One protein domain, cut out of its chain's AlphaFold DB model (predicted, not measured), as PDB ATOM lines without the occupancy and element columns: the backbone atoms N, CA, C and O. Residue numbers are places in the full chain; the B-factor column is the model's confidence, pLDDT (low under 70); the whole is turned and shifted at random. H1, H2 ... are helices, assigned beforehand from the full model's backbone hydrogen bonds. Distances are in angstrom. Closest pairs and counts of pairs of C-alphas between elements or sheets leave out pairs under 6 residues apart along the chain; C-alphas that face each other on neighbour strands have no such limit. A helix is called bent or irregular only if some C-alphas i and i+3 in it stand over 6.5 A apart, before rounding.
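AT A GLANCE: This is residues 24 to 196 of the 197 residues of the protein "Predicted protein" of Laccaria bicolor (strain S238N-H82 / ATCC MYA-4686) (UniProt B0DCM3). Six helices, H1 and H3 to H7, run roughly lengthwise in an up-and-down bundle, each against the bundle helix before it. The longest, H3, and H4 are in the middle, H7 is at one side, and the short H2 covers H1 and H3 at the other. The printed part has 173 residues with seven named helices, H1 to H7 in chain order, and no named strand: all helix. It is compact, with a radius of gyration of the C-alphas of 15.1 A, and spans 49 by 39 by 25 A.

IN THESE COORDINATES: H3, residues 80 to 101, runs 32.3 A from C-alpha 80 at (8.677, 37.728, 93.807). H4 is residues 103 to 122, 28.6 A; H5 is 132 to 148, 24.7 A; H1 is 26 to 42, 23.9 A; H2 is 57 to 64. H6, residues 160 to 178, 28.7 A, is only just irregular: C-alphas 171 and 174 are 6.8 A apart. H7, residues 183 to 194, ends at C-alpha 194 (-4.185, 25.193, 114.081).

HOW THE PARTS SIT: H3 touches H5 the same way at 36 degrees, only just steep; the closest C-alphas, Ala 85 and Gly 146, are 3.7 A apart. H3 touches H1 opposite ways at a shallow 24 degrees, closest at C-alphas Met 94 and Val 30, 6.2 A. Residues 87 to 94 of H3 alone touch H2, closest at C-alphas Gly 90 and Ile 63, 5.9 A. H4 touches H6 the same way at a shallow 4 degrees, closest at C-alphas Gly 103 and Ser 162, 5.2 A. The hairpin of H6 and H7 is closest at C-alphas Ser 175 and Ala 185, 4.6 A. H3 and H7 are apart. Every O i to N i+4 pair is within hydrogen-bond range in H1, H2 and H7, against 17 of 18 in H3, 15 of 16 in H4, 12 of 13 in H5 and 12 of 15 in H6.

THE WHOLE: The farthest C-alphas, Arg 129 and Glu 159, are 48.6 A apart. The printed part has no cut. The links H1 to H2, H2 to H3 and H5 to H6 are long. Confidence is under 70 at residues 44 to 47 and 125 to 133.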
ATOM      1  N   PRO A  24      16.831   7.583  97.093       84.81
ATOM      2  CA  PRO A  24      18.254   7.489  97.445       84.81
ATOM      3  C   PRO A  24      19.015   8.818  97.398       84.81
ATOM      4  O   PRO A  24      20.021   8.985  98.084       84.81
ATOM      5  N   THR A  25      18.533   9.775  96.603       93.88
ATOM      6  CA  THR A  25      19.142  11.098  96.456       93.88
ATOM      7  C   THR A  25      18.497  12.182  97.321       93.88
ATOM      8  O   THR A  25      19.071  13.264  97.400       93.88
ATOM      9  N   LEU A  26      17.363  11.929  97.997       93.44
ATOM     10  CA  LEU A  26      16.579  12.957  98.708       93.44
ATOM     11  C   LEU A  26      17.428  13.783  99.677       93.44
ATOM     12  O   LEU A  26      17.341  15.005  99.663       93.44
ATOM     13  N   ARG A  27      18.287  13.139 100.478       93.62
ATOM     14  CA  ARG A  27      19.168  13.842 101.423       93.62
ATOM     15  C   ARG A  27      20.115  14.821 100.711       93.62
ATOM     16  O   ARG A  27      20.273  15.950 101.163       93.62
ATOM     17  N   ALA A  28      20.743  14.401  99.613       95.25
ATOM     18  CA  ALA A  28      21.654  15.254  98.847       95.25
ATOM     19  C   ALA A  28      20.889  16.378  98.133       95.25
ATOM     20  O   ALA A  28      21.262  17.545  98.238       95.25
ATOM     21  N   ASP A  29      19.772  16.026  97.491       96.62
ATOM     22  CA  ASP A  29      18.883  16.953  96.795       96.62
ATOM     23  C   ASP A  29      18.330  18.033  97.751       96.62
ATOM     24  O   ASP A  29      18.262  19.196  97.368       96.62
ATOM     25  N   VAL A  30      18.000  17.690  99.008       96.81
ATOM     26  CA  VAL A  30      17.603  18.650 100.061       96.81
ATOM     27  C   VAL A  30      18.690  19.698 100.297       96.81
ATOM     28  O   VAL A  30      18.391  20.890 100.286       96.81
ATOM     29  N   TYR A  31      19.947  19.286 100.494       95.06
ATOM     30  CA  TYR A  31      21.031  20.240 100.746       95.06
ATOM     31  C   TYR A  31      21.329  21.109  99.518       95.06
ATOM     32  O   TYR A  31      21.508  22.318  99.667       95.06
ATOM     33  N   SER A  32      21.303  20.537  98.309       96.12
ATOM     34  CA  SER A  32      21.435  21.306  97.066       96.12
ATOM     35  C   SER A  32      20.291  22.306  96.870       96.12
ATOM     36  O   SER A  32      20.542  23.443  96.471       96.12
ATOM     37  N   ALA A  33      19.049  21.922  97.179       96.25
ATOM     38  CA  ALA A  33      17.895  22.808  97.079       96.25
ATOM     39  C   ALA A  33      17.955  23.948  98.108       96.25
ATOM     40  O   ALA A  33      17.685  25.092  97.752       96.25
ATOM     41  N   VAL A  34      18.359  23.664  99.354       96.19
ATOM     42  CA  VAL A  34      18.560  24.675 100.408       96.19
ATOM     43  C   VAL A  34      19.611  25.708 100.000       96.19
ATOM     44  O   VAL A  34      19.357  26.905 100.130       96.19
ATOM     45  N   ASP A  35      20.767  25.274  99.492       93.12
ATOM     46  CA  ASP A  35      21.865  26.172  99.116       93.12
ATOM     47  C   ASP A  35      21.500  27.067  97.916       93.12
ATOM     48  O   ASP A  35      21.592  28.298  97.989       93.12
ATOM     49  N   GLN A  36      20.967  26.466  96.846       93.62
ATOM     50  CA  GLN A  36      20.521  27.208  95.664       93.62
ATOM     51  C   GLN A  36      19.378  28.176  95.999       93.62
ATOM     52  O   GLN A  36      19.443  29.351  95.629       93.62
ATOM     53  N   ALA A  37      18.361  27.727  96.746       94.06
ATOM     54  CA  ALA A  37      17.239  28.576  97.139       94.06
ATOM     55  C   ALA A  37      17.676  29.723  98.054       94.06
ATOM     56  O   ALA A  37      17.211  30.846  97.871       94.06
ATOM     57  N   LYS A  38      18.605  29.493  98.991       91.88
ATOM     58  CA  LYS A  38      19.155  30.553  99.848       91.88
ATOM     59  C   LYS A  38      19.770  31.683  99.017       91.88
ATOM     60  O   LYS A  38      19.458  32.853  99.245       91.88
ATOM     61  N   SER A  39      20.636  31.330  98.066       90.00
ATOM     62  CA  SER A  39      21.321  32.292  97.193       90.00
ATOM     63  C   SER A  39      20.327  33.071  96.318       90.00
ATOM     64  O   SER A  39      20.345  34.303  96.275       90.00
ATOM     65  N   TRP A  40      19.388  32.353  95.698       92.50
ATOM     66  CA  TRP A  40      18.363  32.898  94.805       92.50
ATOM     67  C   TRP A  40      17.338  33.813  95.506       92.50
ATOM     68  O   TRP A  40      16.969  34.863  94.970       92.50
ATOM     69  N   VAL A  41      16.904  33.467  96.727       91.31
ATOM     70  CA  VAL A  41      16.013  34.322  97.534       91.31
ATOM     71  C   VAL A  41      16.725  35.621  97.917       91.31
ATOM     72  O   VAL A  41      16.144  36.699  97.760       91.31
ATOM     73  N   ALA A  42      17.987  35.546  98.361       89.25
ATOM     74  CA  ALA A  42      18.770  36.735  98.697       89.25
ATOM     75  C   ALA A  42      18.892  37.677  97.484       89.25
ATOM     76  O   ALA A  42      18.503  38.843  97.572       89.25
ATOM     77  N   GLY A  43      19.300  37.140  96.329       78.94
ATOM     78  CA  GLY A  43      19.551  37.895  95.099       78.94
ATOM     79  C   GLY A  43      20.944  38.533  95.106       78.94
ATOM     80  O   GLY A  43      21.290  39.288  96.012       78.94
ATOM     81  N   GLY A  44      21.765  38.211  94.103       66.38
ATOM     82  CA  GLY A  44      23.180  38.599  94.039       66.38
ATOM     83  C   GLY A  44      23.584  39.224  92.701       66.38
ATOM     84  O   GLY A  44      22.881  39.113  91.704       66.38
ATOM     85  N   GLN A  45      24.750  39.873  92.662       54.62
ATOM     86  CA  GLN A  45      25.228  40.699  91.534       54.62
ATOM     87  C   GLN A  45      25.720  39.906  90.295       54.62
ATOM     88  O   GLN A  45      26.643  40.341  89.612       54.62
ATOM     89  N   GLY A  46      25.135  38.743  89.987       58.00
ATOM     90  CA  GLY A  46      25.549  37.933  88.827       58.00
ATOM     91  C   GLY A  46      24.866  36.571  88.664       58.00
ATOM     92  O   GLY A  46      24.968  35.971  87.600       58.00
ATOM     93  N   GLY A  47      24.151  36.093  89.687       63.12
ATOM     94  CA  GLY A  47      23.202  34.982  89.582       63.12
ATOM     95  C   GLY A  47      21.770  35.512  89.635       63.12
ATOM     96  O   GLY A  47      21.531  36.560  90.236       63.12
ATOM     97  N   GLY A  48      20.831  34.808  89.002       79.75
ATOM     98  CA  GLY A  48      19.421  35.204  89.000       79.75
ATOM     99  C   GLY A  48      18.783  35.220  90.394       79.75
ATOM    100  O   GLY A  48      19.341  34.712  91.370       79.75
ATOM    101  N   GLN A  49      17.612  35.841  90.486       88.69
ATOM    102  CA  GLN A  49      16.947  36.172  91.743       88.69
ATOM    103  C   GLN A  49      15.438  35.922  91.680       88.69
ATOM    104  O   GLN A  49      14.829  35.968  90.612       88.69
ATOM    105  N   ALA A  50      14.813  35.769  92.847       87.56
ATOM    106  CA  ALA A  50      13.356  35.771  92.940       87.56
ATOM    107  C   ALA A  50      12.731  37.020  92.289       87.56
ATOM    108  O   ALA A  50      13.144  38.148  92.595       87.56
ATOM    109  N   GLY A  51      11.732  36.791  91.431       86.31
ATOM    110  CA  GLY A  51      11.054  37.780  90.593       86.31
ATOM    111  C   GLY A  51      11.591  37.913  89.165       86.31
ATOM    112  O   GLY A  51      11.103  38.777  88.442       86.31
ATOM    113  N   ASP A  52      12.580  37.118  88.739       87.00
ATOM    114  CA  ASP A  52      13.088  37.159  87.355       87.00
ATOM    115  C   ASP A  52      12.401  36.182  86.383       87.00
ATOM    116  O   ASP A  52      12.662  36.236  85.181       87.00
ATOM    117  N   GLY A  53      11.505  35.316  86.870       86.38
ATOM    118  CA  GLY A  53      10.714  34.410  86.036       86.38
ATOM    119  C   GLY A  53      11.424  33.149  85.540       86.38
ATOM    120  O   GLY A  53      10.765  32.315  84.922       86.38
ATOM    121  N   VAL A  54      12.735  32.983  85.765       88.44
ATOM    122  CA  VAL A  54      13.512  31.906  85.112       88.44
ATOM    123  C   VAL A  54      14.549  31.224  86.001       88.44
ATOM    124  O   VAL A  54      14.760  30.015  85.880       88.44
ATOM    125  N   SER A  55      15.206  31.945  86.909       90.31
ATOM    126  CA  SER A  55      16.361  31.416  87.650       90.31
ATOM    127  C   SER A  55      15.997  30.439  88.765       90.31
ATOM    128  O   SER A  55      16.860  29.699  89.236       90.31
ATOM    129  N   TYR A  56      14.712  30.344  89.118       91.62
ATOM    130  CA  TYR A  56      14.196  29.280  89.975       91.62
ATOM    131  C   TYR A  56      14.272  27.889  89.320       91.62
ATOM    132  O   TYR A  56      14.141  26.886  90.019       91.62
ATOM    133  N   GLY A  57      14.438  27.805  87.991       92.81
ATOM    134  CA  GLY A  57      14.315  26.569  87.207       92.81
ATOM    135  C   GLY A  57      15.104  25.368  87.754       92.81
ATOM    136  O   GLY A  57      14.498  24.314  87.954       92.81
ATOM    137  N   PRO A  58      16.411  25.500  88.063       94.12
ATOM    138  CA  PRO A  58      17.205  24.423  88.659       94.12
ATOM    139  C   PRO A  58      16.676  23.954  90.024       94.12
ATOM    140  O   PRO A  58      16.603  22.753  90.276       94.12
ATOM    141  N   ILE A  59      16.230  24.887  90.872       95.62
ATOM    142  CA  ILE A  59      15.667  24.584  92.197       95.62
ATOM    143  C   ILE A  59      14.334  23.843  92.038       95.62
ATOM    144  O   ILE A  59      14.103  22.818  92.680       95.62
ATOM    145  N   LEU A  60      13.469  24.327  91.141       95.94
ATOM    146  CA  LEU A  60      12.185  23.699  90.843       95.94
ATOM    147  C   LEU A  60      12.368  22.288  90.272       95.94
ATOM    148  O   LEU A  60      11.624  21.395  90.662       95.94
ATOM    149  N   ALA A  61      13.373  22.053  89.422       96.19
ATOM    150  CA  ALA A  61      13.686  20.722  88.903       96.19
ATOM    151  C   ALA A  61      14.104  19.741  90.017       96.19
ATOM    152  O   ALA A  61      13.668  18.587  90.021       96.19
ATOM    153  N   ILE A  62      14.890  20.201  91.000       96.81
ATOM    154  CA  ILE A  62      15.247  19.402  92.184       96.81
ATOM    155  C   ILE A  62      13.998  19.075  93.020       96.81
ATOM    156  O   ILE A  62      13.827  17.929  93.436       96.81
ATOM    157  N   ILE A  63      13.094  20.039  93.220       96.62
ATOM    158  CA  ILE A  63      11.824  19.813  93.932       96.62
ATOM    159  C   ILE A  63      10.941  18.820  93.162       96.62
ATOM    160  O   ILE A  63      10.451  17.854  93.744       96.62
ATOM    161  N   GLN A  64      10.773  19.006  91.850       95.94
ATOM    162  CA  GLN A  64       9.915  18.184  90.987       95.94
ATOM    163  C   GLN A  64      10.354  16.720  90.893       95.94
ATOM    164  O   GLN A  64       9.512  15.850  90.690       95.94
ATOM    165  N   LYS A  65      11.641  16.426  91.105       95.31
ATOM    166  CA  LYS A  65      12.169  15.057  91.219       95.31
ATOM    167  C   LYS A  65      11.527  14.254  92.361       95.31
ATOM    168  O   LYS A  65      11.417  13.037  92.249       95.31
ATOM    169  N   HIS A  66      11.094  14.926  93.434       93.88
ATOM    170  CA  HIS A  66      10.424  14.311  94.593       93.88
ATOM    171  C   HIS A  66       8.934  14.676  94.678       93.88
ATOM    172  O   HIS A  66       8.139  13.887  95.180       93.88
ATOM    173  N   PHE A  67       8.542  15.831  94.132       94.06
ATOM    174  CA  PHE A  67       7.169  16.342  94.099       94.06
ATOM    175  C   PHE A  67       6.778  16.800  92.679       94.06
ATOM    176  O   PHE A  67       6.687  18.002  92.421       94.06
ATOM    177  N   PRO A  68       6.499  15.877  91.733       92.62
ATOM    178  CA  PRO A  68       6.242  16.222  90.323       92.62
ATOM    179  C   PRO A  68       5.034  17.145  90.086       92.62
ATOM    180  O   PRO A  68       4.902  17.755  89.024       92.62
ATOM    181  N   ALA A  69       4.133  17.245  91.066       90.50
ATOM    182  CA  ALA A  69       2.986  18.145  91.034       90.50
ATOM    183  C   ALA A  69       3.351  19.618  91.311       90.50
ATOM    184  O   ALA A  69       2.577  20.501  90.943       90.50
ATOM    185  N   THR A  70       4.503  19.906  91.931       91.44
ATOM    186  CA  THR A  70       4.927  21.281  92.232       91.44
ATOM    187  C   THR A  70       5.252  22.028  90.944       91.44
ATOM    188  O   THR A  70       6.137  21.635  90.185       91.44
ATOM    189  N   LYS A  71       4.536  23.121  90.684       89.94
ATOM    190  CA  LYS A  71       4.681  23.950  89.481       89.94
ATOM    191  C   LYS A  71       4.559  25.419  89.860       89.94
ATOM    192  O   LYS A  71       3.797  25.754  90.762       89.94
ATOM    193  N   ILE A  72       5.278  26.275  89.143       86.69
ATOM    194  CA  ILE A  72       5.050  27.722  89.144       86.69
ATOM    195  C   ILE A  72       4.101  28.007  87.980       86.69
ATOM    196  O   ILE A  72       4.410  27.666  86.836       86.69
ATOM    197  N   GLY A  73       2.908  28.517  88.289       84.25
ATOM    198  CA  GLY A  73       1.910  28.880  87.283       84.25
ATOM    199  C   GLY A  73       2.297  30.161  86.544       84.25
ATOM    200  O   GLY A  73       3.129  30.934  87.017       84.25
ATOM    201  N   LEU A  74       1.704  30.387  85.370       82.44
ATOM    202  CA  LEU A  74       2.001  31.540  84.506       82.44
ATOM    203  C   LEU A  74       1.758  32.881  85.216       82.44
ATOM    204  O   LEU A  74       2.507  33.829  85.017       82.44
ATOM    205  N   GLU A  75       0.752  32.934  86.086       83.81
ATOM    206  CA  GLU A  75       0.414  34.069  86.952       83.81
ATOM    207  C   GLU A  75       1.429  34.328  88.079       83.81
ATOM    208  O   GLU A  75       1.422  35.395  88.694       83.81
ATOM    209  N   SER A  76       2.300  33.356  88.352       83.50
ATOM    210  CA  SER A  76       3.349  33.431  89.369       83.50
ATOM    211  C   SER A  76       4.725  33.786  88.787       83.50
ATOM    212  O   SER A  76       5.595  34.210  89.541       83.50
ATOM    213  N   VAL A  77       4.936  33.650  87.470       87.94
ATOM    214  CA  VAL A  77       6.211  33.965  86.795       87.94
ATOM    215  C   VAL A  77       6.506  35.468  86.870       87.94
ATOM    216  O   VAL A  77       5.671  36.295  86.510       87.94
ATOM    217  N   GLY A  78       7.700  35.832  87.340       84.81
ATOM    218  CA  GLY A  78       8.111  37.221  87.569       84.81
ATOM    219  C   GLY A  78       7.540  37.837  88.855       84.81
ATOM    220  O   GLY A  78       7.839  38.988  89.179       84.81
ATOM    221  N   ASN A  79       6.733  37.097  89.623       91.06
ATOM    222  CA  ASN A  79       6.162  37.571  90.879       91.06
ATOM    223  C   ASN A  79       7.003  37.092  92.072       91.06
ATOM    224  O   ASN A  79       6.927  35.932  92.471       91.06
ATOM    225  N   VAL A  80       7.770  38.010  92.675       91.56
ATOM    226  CA  VAL A  80       8.677  37.728  93.807       91.56
ATOM    227  C   VAL A  80       7.984  36.945  94.931       91.56
ATOM    228  O   VAL A  80       8.537  35.961  95.412       91.56
ATOM    229  N   GLU A  81       6.784  37.355  95.357       93.56
ATOM    230  CA  GLU A  81       6.069  36.696  96.459       93.56
ATOM    231  C   GLU A  81       5.685  35.255  96.095       93.56
ATOM    232  O   GLU A  81       5.928  34.329  96.872       93.56
ATOM    233  N   SER A  82       5.090  35.055  94.918       93.38
ATOM    234  CA  SER A  82       4.562  33.756  94.492       93.38
ATOM    235  C   SER A  82       5.662  32.754  94.143       93.38
ATOM    236  O   SER A  82       5.574  31.600  94.567       93.38
ATOM    237  N   GLU A  83       6.727  33.172  93.449       94.62
ATOM    238  CA  GLU A  83       7.883  32.303  93.183       94.62
ATOM    239  C   GLU A  83       8.531  31.842  94.493       94.62
ATOM    240  O   GLU A  83       8.742  30.643  94.693       94.62
ATOM    241  N   VAL A  84       8.798  32.777  95.417       95.81
ATOM    242  CA  VAL A  84       9.382  32.451  96.726       95.81
ATOM    243  C   VAL A  84       8.450  31.530  97.502       95.81
ATOM    244  O   VAL A  84       8.918  30.536  98.042       95.81
ATOM    245  N   ALA A  85       7.138  31.771  97.513       97.00
ATOM    246  CA  ALA A  85       6.197  30.898  98.210       97.00
ATOM    247  C   ALA A  85       6.210  29.455  97.683       97.00
ATOM    248  O   ALA A  85       6.139  28.507  98.471       97.00
ATOM    249  N   ILE A  86       6.293  29.260  96.368       96.62
ATOM    250  CA  ILE A  86       6.275  27.921  95.763       96.62
ATOM    251  C   ILE A  86       7.598  27.195  96.018       96.62
ATOM    252  O   ILE A  86       7.583  26.050  96.476       96.62
ATOM    253  N   ILE A  87       8.737  27.866  95.819       97.19
ATOM    254  CA  ILE A  87      10.058  27.296  96.110       97.19
ATOM    255  C   ILE A  87      10.215  27.003  97.607       97.19
ATOM    256  O   ILE A  87      10.627  25.904  97.973       97.19
ATOM    257  N   VAL A  88       9.822  27.928  98.489       97.81
ATOM    258  CA  VAL A  88       9.951  27.744  99.940       97.81
ATOM    259  C   VAL A  88       9.070  26.608 100.449       97.81
ATOM    260  O   VAL A  88       9.542  25.795 101.244       97.81
ATOM    261  N   GLY A  89       7.831  26.493  99.961       97.12
ATOM    262  CA  GLY A  89       6.975  25.341 100.251       97.12
ATOM    263  C   GLY A  89       7.586  24.026  99.759       97.12
ATOM    264  O   GLY A  89       7.669  23.067 100.521       97.12
ATOM    265  N   GLY A  90       8.091  23.993  98.523       97.25
ATOM    266  CA  GLY A  90       8.714  22.809  97.926       97.25
ATOM    267  C   GLY A  90       9.955  22.310  98.673       97.25
ATOM    268  O   GLY A  90      10.018  21.132  99.026       97.25
ATOM    269  N   VAL A  91      10.908  23.195  98.992       98.00
ATOM    270  CA  VAL A  91      12.101  22.840  99.791       98.00
ATOM    271  C   VAL A  91      11.699  22.370 101.191       98.00
ATOM    272  O   VAL A  91      12.220  21.370 101.685       98.00
ATOM    273  N   THR A  92      10.721  23.033 101.814       97.88
ATOM    274  CA  THR A  92      10.199  22.620 103.125       97.88
ATOM    275  C   THR A  92       9.583  21.221 103.055       97.88
ATOM    276  O   THR A  92       9.904  20.381 103.889       97.88
ATOM    277  N   ASN A  93       8.791  20.920 102.024       97.50
ATOM    278  CA  ASN A  93       8.200  19.597 101.800       97.50
ATOM    279  C   ASN A  93       9.259  18.502 101.589       97.50
ATOM    280  O   ASN A  93       9.114  17.414 102.145       97.50
ATOM    281  N   MET A  94      10.361  18.791 100.885       97.44
ATOM    282  CA  MET A  94      11.500  17.866 100.788       97.44
ATOM    283  C   MET A  94      12.150  17.592 102.151       97.44
ATOM    284  O   MET A  94      12.454  16.441 102.460       97.44
ATOM    285  N   ILE A  95      12.338  18.621 102.985       97.38
ATOM    286  CA  ILE A  95      12.902  18.470 104.336       97.38
ATOM    287  C   ILE A  95      11.948  17.696 105.255       97.38
ATOM    288  O   ILE A  95      12.396  16.864 106.048       97.38
ATOM    289  N   LEU A  96      10.639  17.937 105.148       96.31
ATOM    290  CA  LEU A  96       9.643  17.181 105.898       96.31
ATOM    291  C   LEU A  96       9.654  15.710 105.478       96.31
ATOM    292  O   LEU A  96       9.831  14.859 106.347       96.31
ATOM    293  N   GLU A  97       9.584  15.408 104.179       95.12
ATOM    294  CA  GLU A  97       9.657  14.027 103.690       95.12
ATOM    295  C   GLU A  97      10.958  13.346 104.132       95.12
ATOM    296  O   GLU A  97      10.918  12.224 104.624       95.12
ATOM    297  N   PHE A  98      12.098  14.044 104.085       95.19
ATOM    298  CA  PHE A  98      13.361  13.558 104.645       95.19
ATOM    299  C   PHE A  98      13.256  13.239 106.152       95.19
ATOM    300  O   PHE A  98      13.735  12.198 106.601       95.19
ATOM    301  N   SER A  99      12.557  14.070 106.935       94.31
ATOM    302  CA  SER A  99      12.368  13.855 108.378       94.31
ATOM    303  C   SER A  99      11.576  12.589 108.738       94.31
ATOM    304  O   SER A  99      11.792  12.037 109.817       94.31
ATOM    305  N   LYS A 100      10.684  12.082 107.868       91.81
ATOM    306  CA  LYS A 100      10.013  10.781 108.093       91.81
ATOM    307  C   LYS A 100      11.005   9.634 108.209       91.81
ATOM    308  O   LYS A 100      10.766   8.707 108.976       91.81
ATOM    309  N   TRP A 101      12.069   9.704 107.416       90.12
ATOM    310  CA  TRP A 101      13.109   8.688 107.323       90.12
ATOM    311  C   TRP A 101      14.175   8.896 108.391       90.12
ATOM    312  O   TRP A 101      14.640   7.935 108.994       90.12
ATOM    313  N   GLU A 102      14.532  10.155 108.651       90.44
ATOM    314  CA  GLU A 102      15.605  10.523 109.570       90.44
ATOM    315  C   GLU A 102      15.185  11.722 110.428       90.44
ATOM    316  O   GLU A 102      15.525  12.868 110.132       90.44
ATOM    317  N   GLY A 103      14.432  11.477 111.506       90.75
ATOM    318  CA  GLY A 103      13.801  12.542 112.294       90.75
ATOM    319  C   GLY A 103      14.786  13.580 112.836       90.75
ATOM    320  O   GLY A 103      14.603  14.776 112.594       90.75
ATOM    321  N   MET A 104      15.874  13.148 113.484       91.56
ATOM    322  CA  MET A 104      16.909  14.069 113.981       91.56
ATOM    323  C   MET A 104      17.593  14.857 112.852       91.56
ATOM    324  O   MET A 104      17.801  16.064 112.981       91.56
ATOM    325  N   ALA A 105      17.919  14.204 111.732       92.25
ATOM    326  CA  ALA A 105      18.589  14.858 110.609       92.25
ATOM    327  C   ALA A 105      17.659  15.856 109.898       92.25
ATOM    328  O   ALA A 105      18.087  16.965 109.583       92.25
ATOM    329  N   GLY A 106      16.376  15.522 109.730       93.00
ATOM    330  CA  GLY A 106      15.344  16.435 109.239       93.00
ATOM    331  C   GLY A 106      15.090  17.611 110.188       93.00
ATOM    332  O   GLY A 106      14.976  18.752 109.742       93.00
ATOM    333  N   GLY A 107      15.106  17.370 111.503       94.31
ATOM    334  CA  GLY A 107      15.041  18.415 112.527       94.31
ATOM    335  C   GLY A 107      16.241  19.372 112.503       94.31
ATOM    336  O   GLY A 107      16.091  20.557 112.808       94.31
ATOM    337  N   MET A 108      17.426  18.899 112.113       95.69
ATOM    338  CA  MET A 108      18.586  19.761 111.866       95.69
ATOM    339  C   MET A 108      18.487  20.483 110.519       95.69
ATOM    340  O   MET A 108      18.715  21.689 110.463       95.69
ATOM    341  N   ALA A 109      18.081  19.787 109.454       96.50
ATOM    342  CA  ALA A 109      17.910  20.364 108.122       96.50
ATOM    343  C   ALA A 109      16.885  21.510 108.116       96.50
ATOM    344  O   ALA A 109      17.147  22.548 107.511       96.50
ATOM    345  N   ILE A 110      15.767  21.385 108.845       97.25
ATOM    346  CA  ILE A 110      14.780  22.468 108.936       97.25
ATOM    347  C   ILE A 110      15.302  23.674 109.724       97.25
ATOM    348  O   ILE A 110      14.963  24.802 109.382       97.25
ATOM    349  N   ARG A 111      16.156  23.472 110.741       96.31
ATOM    350  CA  ARG A 111      16.803  24.581 111.458       96.31
ATOM    351  C   ARG A 111      17.721  25.350 110.510       96.31
ATOM    352  O   ARG A 111      17.542  26.551 110.352       96.31
ATOM    353  N   THR A 112      18.608  24.640 109.809       96.56
ATOM    354  CA  THR A 112      19.486  25.219 108.779       96.56
ATOM    355  C   THR A 112      18.690  25.949 107.699       96.56
ATOM    356  O   THR A 112      19.086  27.031 107.272       96.56
ATOM    357  N   TRP A 113      17.551  25.397 107.275       97.62
ATOM    358  CA  TRP A 113      16.674  26.023 106.290       97.62
ATOM    359  C   TRP A 113      16.020  27.306 106.811       97.62
ATOM    360  O   TRP A 113      16.073  28.336 106.148       97.62
ATOM    361  N   VAL A 114      15.479  27.289 108.030       96.81
ATOM    362  CA  VAL A 114      14.924  28.479 108.692       96.81
ATOM    363  C   VAL A 114      15.984  29.571 108.876       96.81
ATOM    364  O   VAL A 114      15.713  30.739 108.601       96.81
ATOM    365  N   ASP A 115      17.205  29.208 109.271       96.56
ATOM    366  CA  ASP A 115      18.323  30.150 109.378       96.56
ATOM    367  C   ASP A 115      18.733  30.711 108.006       96.56
ATOM    368  O   ASP A 115      18.969  31.913 107.876       96.56
ATOM    369  N   ALA A 116      18.746  29.875 106.962       95.88
ATOM    370  CA  ALA A 116      19.003  30.290 105.587       95.88
ATOM    371  C   ALA A 116      17.943  31.270 105.056       95.88
ATOM    372  O   ALA A 116      18.310  32.257 104.421       95.88
ATOM    373  N   LEU A 117      16.658  31.043 105.349       96.44
ATOM    374  CA  LEU A 117      15.553  31.929 104.971       96.44
ATOM    375  C   LEU A 117      15.651  33.303 105.642       96.44
ATOM    376  O   LEU A 117      15.481  34.327 104.981       96.44
ATOM    377  N   VAL A 118      15.958  33.336 106.942       94.94
ATOM    378  CA  VAL A 118      16.114  34.589 107.699       94.94
ATOM    379  C   VAL A 118      17.343  35.372 107.220       94.94
ATOM    380  O   VAL A 118      17.251  36.582 107.020       94.94
ATOM    381  N   ASP A 119      18.465  34.692 106.959       93.00
ATOM    382  CA  ASP A 119      19.677  35.287 106.377       93.00
ATOM    383  C   ASP A 119      19.432  35.828 104.954       93.00
ATOM    384  O   ASP A 119      19.851  36.939 104.626       93.00
ATOM    385  N   ALA A 120      18.699  35.088 104.116       91.06
ATOM    386  CA  ALA A 120      18.351  35.511 102.761       91.06
ATOM    387  C   ALA A 120      17.407  36.726 102.752       91.06
ATOM    388  O   ALA A 120      17.659  37.687 102.027       91.06
ATOM    389  N   HIS A 121      16.378  36.740 103.608       91.94
ATOM    390  CA  HIS A 121      15.512  37.907 103.809       91.94
ATOM    391  C   HIS A 121      16.302  39.130 104.303       91.94
ATOM    392  O   HIS A 121      16.117  40.237 103.793       91.94
ATOM    393  N   ALA A 122      17.212  38.953 105.266       89.25
ATOM    394  CA  ALA A 122      18.049  40.045 105.759       89.25
ATOM    395  C   ALA A 122      18.884  40.682 104.630       89.25
ATOM    396  O   ALA A 122      18.992  41.910 104.580       89.25
ATOM    397  N   LYS A 123      19.387  39.852 103.705       86.88
ATOM    398  CA  LYS A 123      20.224  40.212 102.547       86.88
ATOM    399  C   LYS A 123      19.464  40.644 101.286       86.88
ATOM    400  O   LYS A 123      20.118  40.987 100.310       86.88
ATOM    401  N   ALA A 124      18.129  40.669 101.280       80.19
ATOM    402  CA  ALA A 124      17.303  40.929 100.088       80.19
ATOM    403  C   ALA A 124      17.300  42.403  99.582       80.19
ATOM    404  O   ALA A 124      16.263  42.925  99.173       80.19
ATOM    405  N   VAL A 125      18.450  43.088  99.643       64.75
ATOM    406  CA  VAL A 125      18.633  44.550  99.742       64.75
ATOM    407  C   VAL A 125      19.930  44.950  99.012       64.75
ATOM    408  O   VAL A 125      20.990  44.470  99.394       64.75
ATOM    409  N   VAL A 126      19.996  45.826  97.999       54.12
ATOM    410  CA  VAL A 126      19.010  46.578  97.190       54.12
ATOM    411  C   VAL A 126      19.566  46.645  95.752       54.12
ATOM    412  O   VAL A 126      20.766  46.866  95.587       54.12
ATOM    413  N   SER A 127      18.732  46.557  94.704       46.06
ATOM    414  CA  SER A 127      19.142  46.997  93.356       46.06
ATOM    415  C   SER A 127      18.907  48.508  93.199       46.06
ATOM    416  O   SER A 127      17.864  49.040  93.572       46.06
ATOM    417  N   ALA A 128      19.896  49.240  92.681       46.19
ATOM    418  CA  ALA A 128      19.965  50.707  92.779       46.19
ATOM    419  C   ALA A 128      18.990  51.500  91.869       46.19
ATOM    420  O   ALA A 128      19.219  52.679  91.602       46.19
ATOM    421  N   ARG A 129      17.911  50.883  91.371       47.12
ATOM    422  CA  ARG A 129      16.885  51.522  90.525       47.12
ATOM    423  C   ARG A 129      15.489  51.291  91.106       47.12
ATOM    424  O   ARG A 129      14.722  50.516  90.550       47.12
ATOM    425  N   SER A 130      15.224  51.993  92.214       44.56
ATOM    426  CA  SER A 130      13.976  51.995  93.002       44.56
ATOM    427  C   SER A 130      13.513  50.615  93.529       44.56
ATOM    428  O   SER A 130      14.022  49.565  93.165       44.56
ATOM    429  N   VAL A 131      12.559  50.616  94.472       52.31
ATOM    430  CA  VAL A 131      11.860  49.402  94.971       52.31
ATOM    431  C   VAL A 131      12.706  48.404  95.808       52.31
ATOM    432  O   VAL A 131      12.301  47.267  96.043       52.31
ATOM    433  N   GLY A 132      13.835  48.834  96.384       54.34
ATOM    434  CA  GLY A 132      14.646  47.984  97.276       54.34
ATOM    435  C   GLY A 132      13.919  47.469  98.533       54.34
ATOM    436  O   GLY A 132      14.071  46.305  98.892       54.34
ATOM    437  N   ALA A 133      13.089  48.304  99.171       62.53
ATOM    438  CA  ALA A 133      12.294  47.898 100.337       62.53
ATOM    439  C   ALA A 133      11.165  46.923  99.959       62.53
ATOM    440  O   ALA A 133      11.034  45.866 100.569       62.53
ATOM    441  N   ALA A 134      10.406  47.211  98.894       78.62
ATOM    442  CA  ALA A 134       9.260  46.374  98.545       78.62
ATOM    443  C   ALA A 134       9.670  44.976  98.042       78.62
ATOM    444  O   ALA A 134       8.912  44.028  98.238       78.62
ATOM    445  N   ARG A 135      10.872  44.791  97.456       84.81
ATOM    446  CA  ARG A 135      11.389  43.432  97.188       84.81
ATOM    447  C   ARG A 135      11.580  42.650  98.486       84.81
ATOM    448  O   ARG A 135      11.161  41.498  98.545       84.81
ATOM    449  N   LYS A 136      12.180  43.260  99.512       88.31
ATOM    450  CA  LYS A 136      12.374  42.618 100.817       88.31
ATOM    451  C   LYS A 136      11.036  42.208 101.440       88.31
ATOM    452  O   LYS A 136      10.906  41.064 101.868       88.31
ATOM    453  N   ASP A 137      10.030  43.077 101.375       90.06
ATOM    454  CA  ASP A 137       8.677  42.781 101.864       90.06
ATOM    455  C   ASP A 137       7.990  41.664 101.058       90.06
ATOM    456  O   ASP A 137       7.342  40.792 101.635       90.06
ATOM    457  N   MET A 138       8.142  41.640  99.727       91.81
ATOM    458  CA  MET A 138       7.623  40.547  98.888       91.81
ATOM    459  C   MET A 138       8.330  39.215  99.168       91.81
ATOM    460  O   MET A 138       7.673  38.176  99.198       91.81
ATOM    461  N   VAL A 139       9.644  39.229  99.427       93.69
ATOM    462  CA  VAL A 139      10.395  38.044  99.875       93.69
ATOM    463  C   VAL A 139       9.879  37.573 101.236       93.69
ATOM    464  O   VAL A 139       9.585  36.390 101.386       93.69
ATOM    465  N   ALA A 140       9.704  38.476 102.203       94.25
ATOM    466  CA  ALA A 140       9.157  38.157 103.521       94.25
ATOM    467  C   ALA A 140       7.770  37.497 103.416       94.25
ATOM    468  O   ALA A 140       7.556  36.407 103.956       94.25
ATOM    469  N   LYS A 141       6.855  38.101 102.644       94.81
ATOM    470  CA  LYS A 141       5.515  37.554 102.373       94.81
ATOM    471  C   LYS A 141       5.584  36.197 101.685       94.81
ATOM    472  O   LYS A 141       4.889  35.275 102.108       94.81
ATOM    473  N   GLY A 142       6.451  36.050 100.684       96.00
ATOM    474  CA  GLY A 142       6.664  34.796  99.969       96.00
ATOM    475  C   GLY A 142       7.133  33.675 100.896       96.00
ATOM    476  O   GLY A 142       6.560  32.589 100.879       96.00
ATOM    477  N   ILE A 143       8.101  33.946 101.777       96.94
ATOM    478  CA  ILE A 143       8.574  32.981 102.780       96.94
ATOM    479  C   ILE A 143       7.417  32.557 103.694       96.94
ATOM    480  O   ILE A 143       7.135  31.364 103.824       96.94
ATOM    481  N   THR A 144       6.703  33.519 104.285       95.31
ATOM    482  CA  THR A 144       5.566  33.242 105.176       95.31
ATOM    483  C   THR A 144       4.472  32.442 104.469       95.31
ATOM    484  O   THR A 144       3.972  31.467 105.025       95.31
ATOM    485  N   LYS A 145       4.132  32.793 103.226       95.00
ATOM    486  CA  LYS A 145       3.138  32.098 102.398       95.00
ATOM    487  C   LYS A 145       3.570  30.670 102.063       95.00
ATOM    488  O   LYS A 145       2.773  29.747 102.217       95.00
ATOM    489  N   GLY A 146       4.833  30.457 101.693       95.31
ATOM    490  CA  GLY A 146       5.371  29.128 101.392       95.31
ATOM    491  C   GLY A 146       5.327  28.172 102.586       95.31
ATOM    492  O   GLY A 146       4.906  27.021 102.456       95.31
ATOM    493  N   LEU A 147       5.673  28.663 103.777       95.12
ATOM    494  CA  LEU A 147       5.587  27.879 105.010       95.12
ATOM    495  C   LEU A 147       4.132  27.661 105.457       95.12
ATOM    496  O   LEU A 147       3.723  26.546 105.783       95.12
ATOM    497  N   ASN A 148       3.313  28.710 105.444       92.50
ATOM    498  CA  ASN A 148       1.971  28.648 106.019       92.50
ATOM    499  C   ASN A 148       0.959  27.951 105.096       92.50
ATOM    500  O   ASN A 148       0.091  27.239 105.599       92.50
ATOM    501  N   GLN A 149       1.072  28.100 103.773       91.12
ATOM    502  CA  GLN A 149       0.086  27.608 102.799       91.12
ATOM    503  C   GLN A 149       0.603  26.420 101.972       91.12
ATOM    504  O   GLN A 149      -0.118  25.440 101.820       91.12
ATOM    505  N   ASN A 150       1.856  26.459 101.507       93.19
ATOM    506  CA  ASN A 150       2.387  25.456 100.566       93.19
ATOM    507  C   ASN A 150       3.093  24.259 101.240       93.19
ATOM    508  O   ASN A 150       3.537  23.337 100.553       93.19
ATOM    509  N   THR A 151       3.214  24.264 102.572       93.12
ATOM    510  CA  THR A 151       3.835  23.168 103.331       93.12
ATOM    511  C   THR A 151       2.810  22.121 103.769       93.12
ATOM    512  O   THR A 151       1.893  22.425 104.543       93.12
ATOM    513  N   ASP A 152       3.026  20.881 103.329       92.94
ATOM    514  CA  ASP A 152       2.246  19.694 103.674       92.94
ATOM    515  C   ASP A 152       2.795  19.034 104.949       92.94
ATOM    516  O   ASP A 152       3.840  18.383 104.972       92.94
ATOM    517  N   ILE A 153       2.047  19.182 106.041       91.50
ATOM    518  CA  ILE A 153       2.396  18.625 107.352       91.50
ATOM    519  C   ILE A 153       2.300  17.099 107.424       91.50
ATOM    520  O   ILE A 153       2.898  16.505 108.321       91.50
ATOM    521  N   THR A 154       1.595  16.443 106.494       91.25
ATOM    522  CA  THR A 154       1.551  14.972 106.416       91.25
ATOM    523  C   THR A 154       2.898  14.389 105.977       91.25
ATOM    524  O   THR A 154       3.165  13.196 106.160       91.25
ATOM    525  N   LEU A 155       3.783  15.244 105.453       92.00
ATOM    526  CA  LEU A 155       5.164  14.909 105.151       92.00
ATOM    527  C   LEU A 155       6.055  14.836 106.393       92.00
ATOM    528  O   LEU A 155       7.124  14.258 106.302       92.00
ATOM    529  N   MET A 156       5.634  15.358 107.547       92.62
ATOM    530  CA  MET A 156       6.468  15.443 108.749       92.62
ATOM    531  C   MET A 156       6.682  14.088 109.447       92.62
ATOM    532  O   MET A 156       5.828  13.200 109.428       92.62
ATOM    533  N   THR A 157       7.819  13.961 110.134       92.38
ATOM    534  CA  THR A 157       8.117  12.839 111.031       92.38
ATOM    535  C   THR A 157       7.060  12.611 112.118       92.38
ATOM    536  O   THR A 157       6.409  13.542 112.603       92.38
ATOM    537  N   LYS A 158       6.927  11.350 112.544       91.56
ATOM    538  CA  LYS A 158       6.089  10.946 113.685       91.56
ATOM    539  C   LYS A 158       6.853  10.923 115.014       91.56
ATOM    540  O   LYS A 158       6.216  10.852 116.061       91.56
ATOM    541  N   GLU A 159       8.185  10.992 114.992       92.81
ATOM    542  CA  GLU A 159       9.002  11.047 116.208       92.81
ATOM    543  C   GLU A 159       8.724  12.330 116.997       92.81
ATOM    544  O   GLU A 159       8.910  13.428 116.475       92.81
ATOM    545  N   PHE A 160       8.321  12.211 118.264       91.00
ATOM    546  CA  PHE A 160       7.862  13.352 119.060       91.00
ATOM    547  C   PHE A 160       8.903  14.480 119.173       91.00
ATOM    548  O   PHE A 160       8.602  15.622 118.831       91.00
ATOM    549  N   THR A 161      10.135  14.169 119.589       92.25
ATOM    550  CA  THR A 161      11.212  15.161 119.768       92.25
ATOM    551  C   THR A 161      11.524  15.897 118.464       92.25
ATOM    552  O   THR A 161      11.490  17.128 118.411       92.25
ATOM    553  N   SER A 162      11.755  15.133 117.396       93.12
ATOM    554  CA  SER A 162      12.048  15.628 116.051       93.12
ATOM    555  C   SER A 162      10.897  16.493 115.513       93.12
ATOM    556  O   SER A 162      11.127  17.594 115.016       93.12
ATOM    557  N   LYS A 163       9.645  16.052 115.698       93.62
ATOM    558  CA  LYS A 163       8.426  16.781 115.319       93.62
ATOM    559  C   LYS A 163       8.309  18.120 116.053       93.62
ATOM    560  O   LYS A 163       8.136  19.148 115.405       93.62
ATOM    561  N   ILE A 164       8.446  18.143 117.381       93.38
ATOM    562  CA  ILE A 164       8.362  19.384 118.174       93.38
ATOM    563  C   ILE A 164       9.474  20.371 117.787       93.38
ATOM    564  O   ILE A 164       9.205  21.565 117.646       93.38
ATOM    565  N   GLN A 165      10.697  19.887 117.536       93.94
ATOM    566  CA  GLN A 165      11.791  20.717 117.022       93.94
ATOM    567  C   GLN A 165      11.435  21.354 115.670       93.94
ATOM    568  O   GLN A 165      11.604  22.564 115.511       93.94
ATOM    569  N   ILE A 166      10.903  20.572 114.723       94.94
ATOM    570  CA  ILE A 166      10.494  21.065 113.400       94.94
ATOM    571  C   ILE A 166       9.420  22.156 113.523       94.94
ATOM    572  O   ILE A 166       9.567  23.235 112.945       94.94
ATOM    573  N   ILE A 167       8.380  21.908 114.322       93.62
ATOM    574  CA  ILE A 167       7.271  22.850 114.539       93.62
ATOM    575  C   ILE A 167       7.770  24.156 115.170       93.62
ATOM    576  O   ILE A 167       7.386  25.237 114.725       93.62
ATOM    577  N   SER A 168       8.643  24.068 116.177       93.12
ATOM    578  CA  SER A 168       9.222  25.235 116.852       93.12
ATOM    579  C   SER A 168      10.058  26.094 115.897       93.12
ATOM    580  O   SER A 168       9.865  27.310 115.821       93.12
ATOM    581  N   CYS A 169      10.920  25.468 115.084       94.06
ATOM    582  CA  CYS A 169      11.688  26.185 114.066       94.06
ATOM    583  C   CYS A 169      10.774  26.900 113.058       94.06
ATOM    584  O   CYS A 169      10.968  28.090 112.813       94.06
ATOM    585  N   LEU A 170       9.749  26.222 112.531       93.56
ATOM    586  CA  LEU A 170       8.818  26.793 111.549       93.56
ATOM    587  C   LEU A 170       7.984  27.955 112.115       93.56
ATOM    588  O   LEU A 170       7.880  28.999 111.469       93.56
ATOM    589  N   LYS A 171       7.475  27.830 113.348       91.69
ATOM    590  CA  LYS A 171       6.789  28.924 114.061       91.69
ATOM    591  C   LYS A 171       7.674  30.166 114.211       91.69
ATOM    592  O   LYS A 171       7.192  31.282 114.033       91.69
ATOM    593  N   SER A 172       8.967  29.980 114.490       93.38
ATOM    594  CA  SER A 172       9.902  31.091 114.729       93.38
ATOM    595  C   SER A 172      10.182  31.975 113.505       93.38
ATOM    596  O   SER A 172      10.687  33.083 113.663       93.38
ATOM    597  N   VAL A 173       9.871  31.528 112.281       94.75
ATOM    598  CA  VAL A 173      10.243  32.261 111.057       94.75
ATOM    599  C   VAL A 173       9.595  33.641 111.000       94.75
ATOM    600  O   VAL A 173      10.280  34.626 110.736       94.75
ATOM    601  N   SER A 174       8.295  33.735 111.288       92.25
ATOM    602  CA  SER A 174       7.560  35.000 111.154       92.25
ATOM    603  C   SER A 174       8.044  36.039 112.174       92.25
ATOM    604  O   SER A 174       8.303  37.181 111.802       92.25
ATOM    605  N   SER A 175       8.290  35.642 113.428       93.19
ATOM    606  CA  SER A 175       8.847  36.547 114.446       93.19
ATOM    607  C   SER A 175      10.308  36.936 114.190       93.19
ATOM    608  O   SER A 175      10.725  38.021 114.587       93.19
ATOM    609  N   ARG A 176      11.087  36.101 113.487       94.62
ATOM    610  CA  ARG A 176      12.461  36.425 113.058       94.62
ATOM    611  C   ARG A 176      12.533  37.306 111.805       94.62
ATOM    612  O   ARG A 176      13.560  37.944 111.591       94.62
ATOM    613  N   ILE A 177      11.483  37.327 110.982       92.56
ATOM    614  CA  ILE A 177      11.397  38.142 109.760       92.56
ATOM    615  C   ILE A 177      10.795  39.523 110.049       92.56
ATOM    616  O   ILE A 177      11.410  40.522 109.684       92.56
ATOM    617  N   TYR A 178       9.640  39.585 110.722       90.88
ATOM    618  CA  TYR A 178       8.908  40.837 110.979       90.88
ATOM    619  C   TYR A 178       9.184  41.445 112.362       90.88
ATOM    620  O   TYR A 178       8.986  42.640 112.563       90.88
ATOM    621  N   GLY A 179       9.667  40.639 113.312       90.38
ATOM    622  CA  GLY A 179       9.853  41.019 114.713       90.38
ATOM    623  C   GLY A 179       8.915  40.260 115.655       90.38
ATOM    624  O   GLY A 179       7.851  39.771 115.272       90.38
ATOM    625  N   ALA A 180       9.310  40.131 116.921       87.81
ATOM    626  CA  ALA A 180       8.470  39.491 117.927       87.81
ATOM    627  C   ALA A 180       7.276  40.388 118.297       87.81
ATOM    628  O   ALA A 180       7.444  41.571 118.580       87.81
ATOM    629  N   GLY A 181       6.074  39.809 118.333       84.31
ATOM    630  CA  GLY A 181       4.855  40.499 118.765       84.31
ATOM    631  C   GLY A 181       4.115  41.297 117.686       84.31
ATOM    632  O   GLY A 181       3.070  41.860 118.014       84.31
ATOM    633  N   THR A 182       4.591  41.321 116.433       89.81
ATOM    634  CA  THR A 182       3.813  41.865 115.302       89.81
ATOM    635  C   THR A 182       2.621  40.968 114.962       89.81
ATOM    636  O   THR A 182       2.556  39.802 115.373       89.81
ATOM    637  N   ASP A 183       1.669  41.492 114.192       89.62
ATOM    638  CA  ASP A 183       0.478  40.732 113.816       89.62
ATOM    639  C   ASP A 183       0.798  39.608 112.817       89.62
ATOM    640  O   ASP A 183       0.219  38.530 112.920       89.62
ATOM    641  N   GLU A 184       1.801  39.771 111.946       88.81
ATOM    642  CA  GLU A 184       2.314  38.699 111.079       88.81
ATOM    643  C   GLU A 184       2.939  37.562 111.899       88.81
ATOM    644  O   GLU A 184       2.741  36.382 111.594       88.81
ATOM    645  N   ALA A 185       3.676  37.898 112.965       87.94
ATOM    646  CA  ALA A 185       4.253  36.913 113.873       87.94
ATOM    647  C   ALA A 185       3.158  36.117 114.603       87.94
ATOM    648  O   ALA A 185       3.202  34.884 114.616       87.94
ATOM    649  N   ARG A 186       2.140  36.809 115.135       88.31
ATOM    650  CA  ARG A 186       0.967  36.196 115.786       88.31
ATOM    651  C   ARG A 186       0.162  35.329 114.820       88.31
ATOM    652  O   ARG A 186      -0.201  34.206 115.163       88.31
ATOM    653  N   GLN A 187      -0.094  35.813 113.605       88.19
ATOM    654  CA  GLN A 187      -0.834  35.073 112.582       88.19
ATOM    655  C   GLN A 187      -0.073  33.814 112.148       88.19
ATOM    656  O   GLN A 187      -0.673  32.745 112.035       88.19
ATOM    657  N   GLY A 188       1.246  33.911 111.952       84.75
ATOM    658  CA  GLY A 188       2.097  32.761 111.650       84.75
ATOM    659  C   GLY A 188       2.066  31.706 112.758       84.75
ATOM    660  O   GLY A 188       1.891  30.521 112.472       84.75
ATOM    661  N   GLU A 189       2.162  32.121 114.023       86.25
ATOM    662  CA  GLU A 189       2.042  31.208 115.162       86.25
ATOM    663  C   GLU A 189       0.652  30.557 115.248       86.25
ATOM    664  O   GLU A 189       0.560  29.347 115.487       86.25
ATOM    665  N   ALA A 190      -0.419  31.320 115.018       87.38
ATOM    666  CA  ALA A 190      -1.790  30.820 115.033       87.38
ATOM    667  C   ALA A 190      -2.026  29.766 113.938       87.38
ATOM    668  O   ALA A 190      -2.518  28.681 114.243       87.38
ATOM    669  N   VAL A 191      -1.597  30.031 112.696       89.25
ATOM    670  CA  VAL A 191      -1.703  29.084 111.567       89.25
ATOM    671  C   VAL A 191      -0.914  27.802 111.831       89.25
ATOM    672  O   VAL A 191      -1.395  26.703 111.564       89.25
ATOM    673  N   TRP A 192       0.294  27.906 112.385       86.19
ATOM    674  CA  TRP A 192       1.062  26.714 112.743       86.19
ATOM    675  C   TRP A 192       0.495  25.970 113.949       86.19
ATOM    676  O   TRP A 192       0.698  24.767 114.056       86.19
ATOM    677  N   SER A 193      -0.220  26.645 114.850       85.25
ATOM    678  CA  SER A 193      -0.911  25.989 115.963       85.25
ATOM    679  C   SER A 193      -2.155  25.242 115.484       85.25
ATOM    680  O   SER A 193      -2.313  24.077 115.830       85.25
ATOM    681  N   SER A 194      -2.984  25.846 114.624       86.62
ATOM    682  CA  SER A 194      -4.185  25.193 114.081       86.62
ATOM    683  C   SER A 194      -3.885  23.990 113.181       86.62
ATOM    684  O   SER A 194      -4.737  23.125 113.024       86.62
ATOM    685  N   LYS A 195      -2.668  23.893 112.630       85.38
ATOM    686  CA  LYS A 195      -2.178  22.710 111.901       85.38
ATOM    687  C   LYS A 195      -1.870  21.490 112.790       85.38
ATOM    688  O   LYS A 195      -1.647  20.412 112.246       85.38
ATOM    689  N   PHE A 196      -1.803  21.641 114.116       78.75
ATOM    690  CA  PHE A 196      -1.411  20.565 115.046       78.75
ATOM    691  C   PHE A 196      -2.331  20.406 116.268       78.75
ATOM    692  O   PHE A 196      -1.951  19.712 117.215       78.75
TER     693      PHE A 196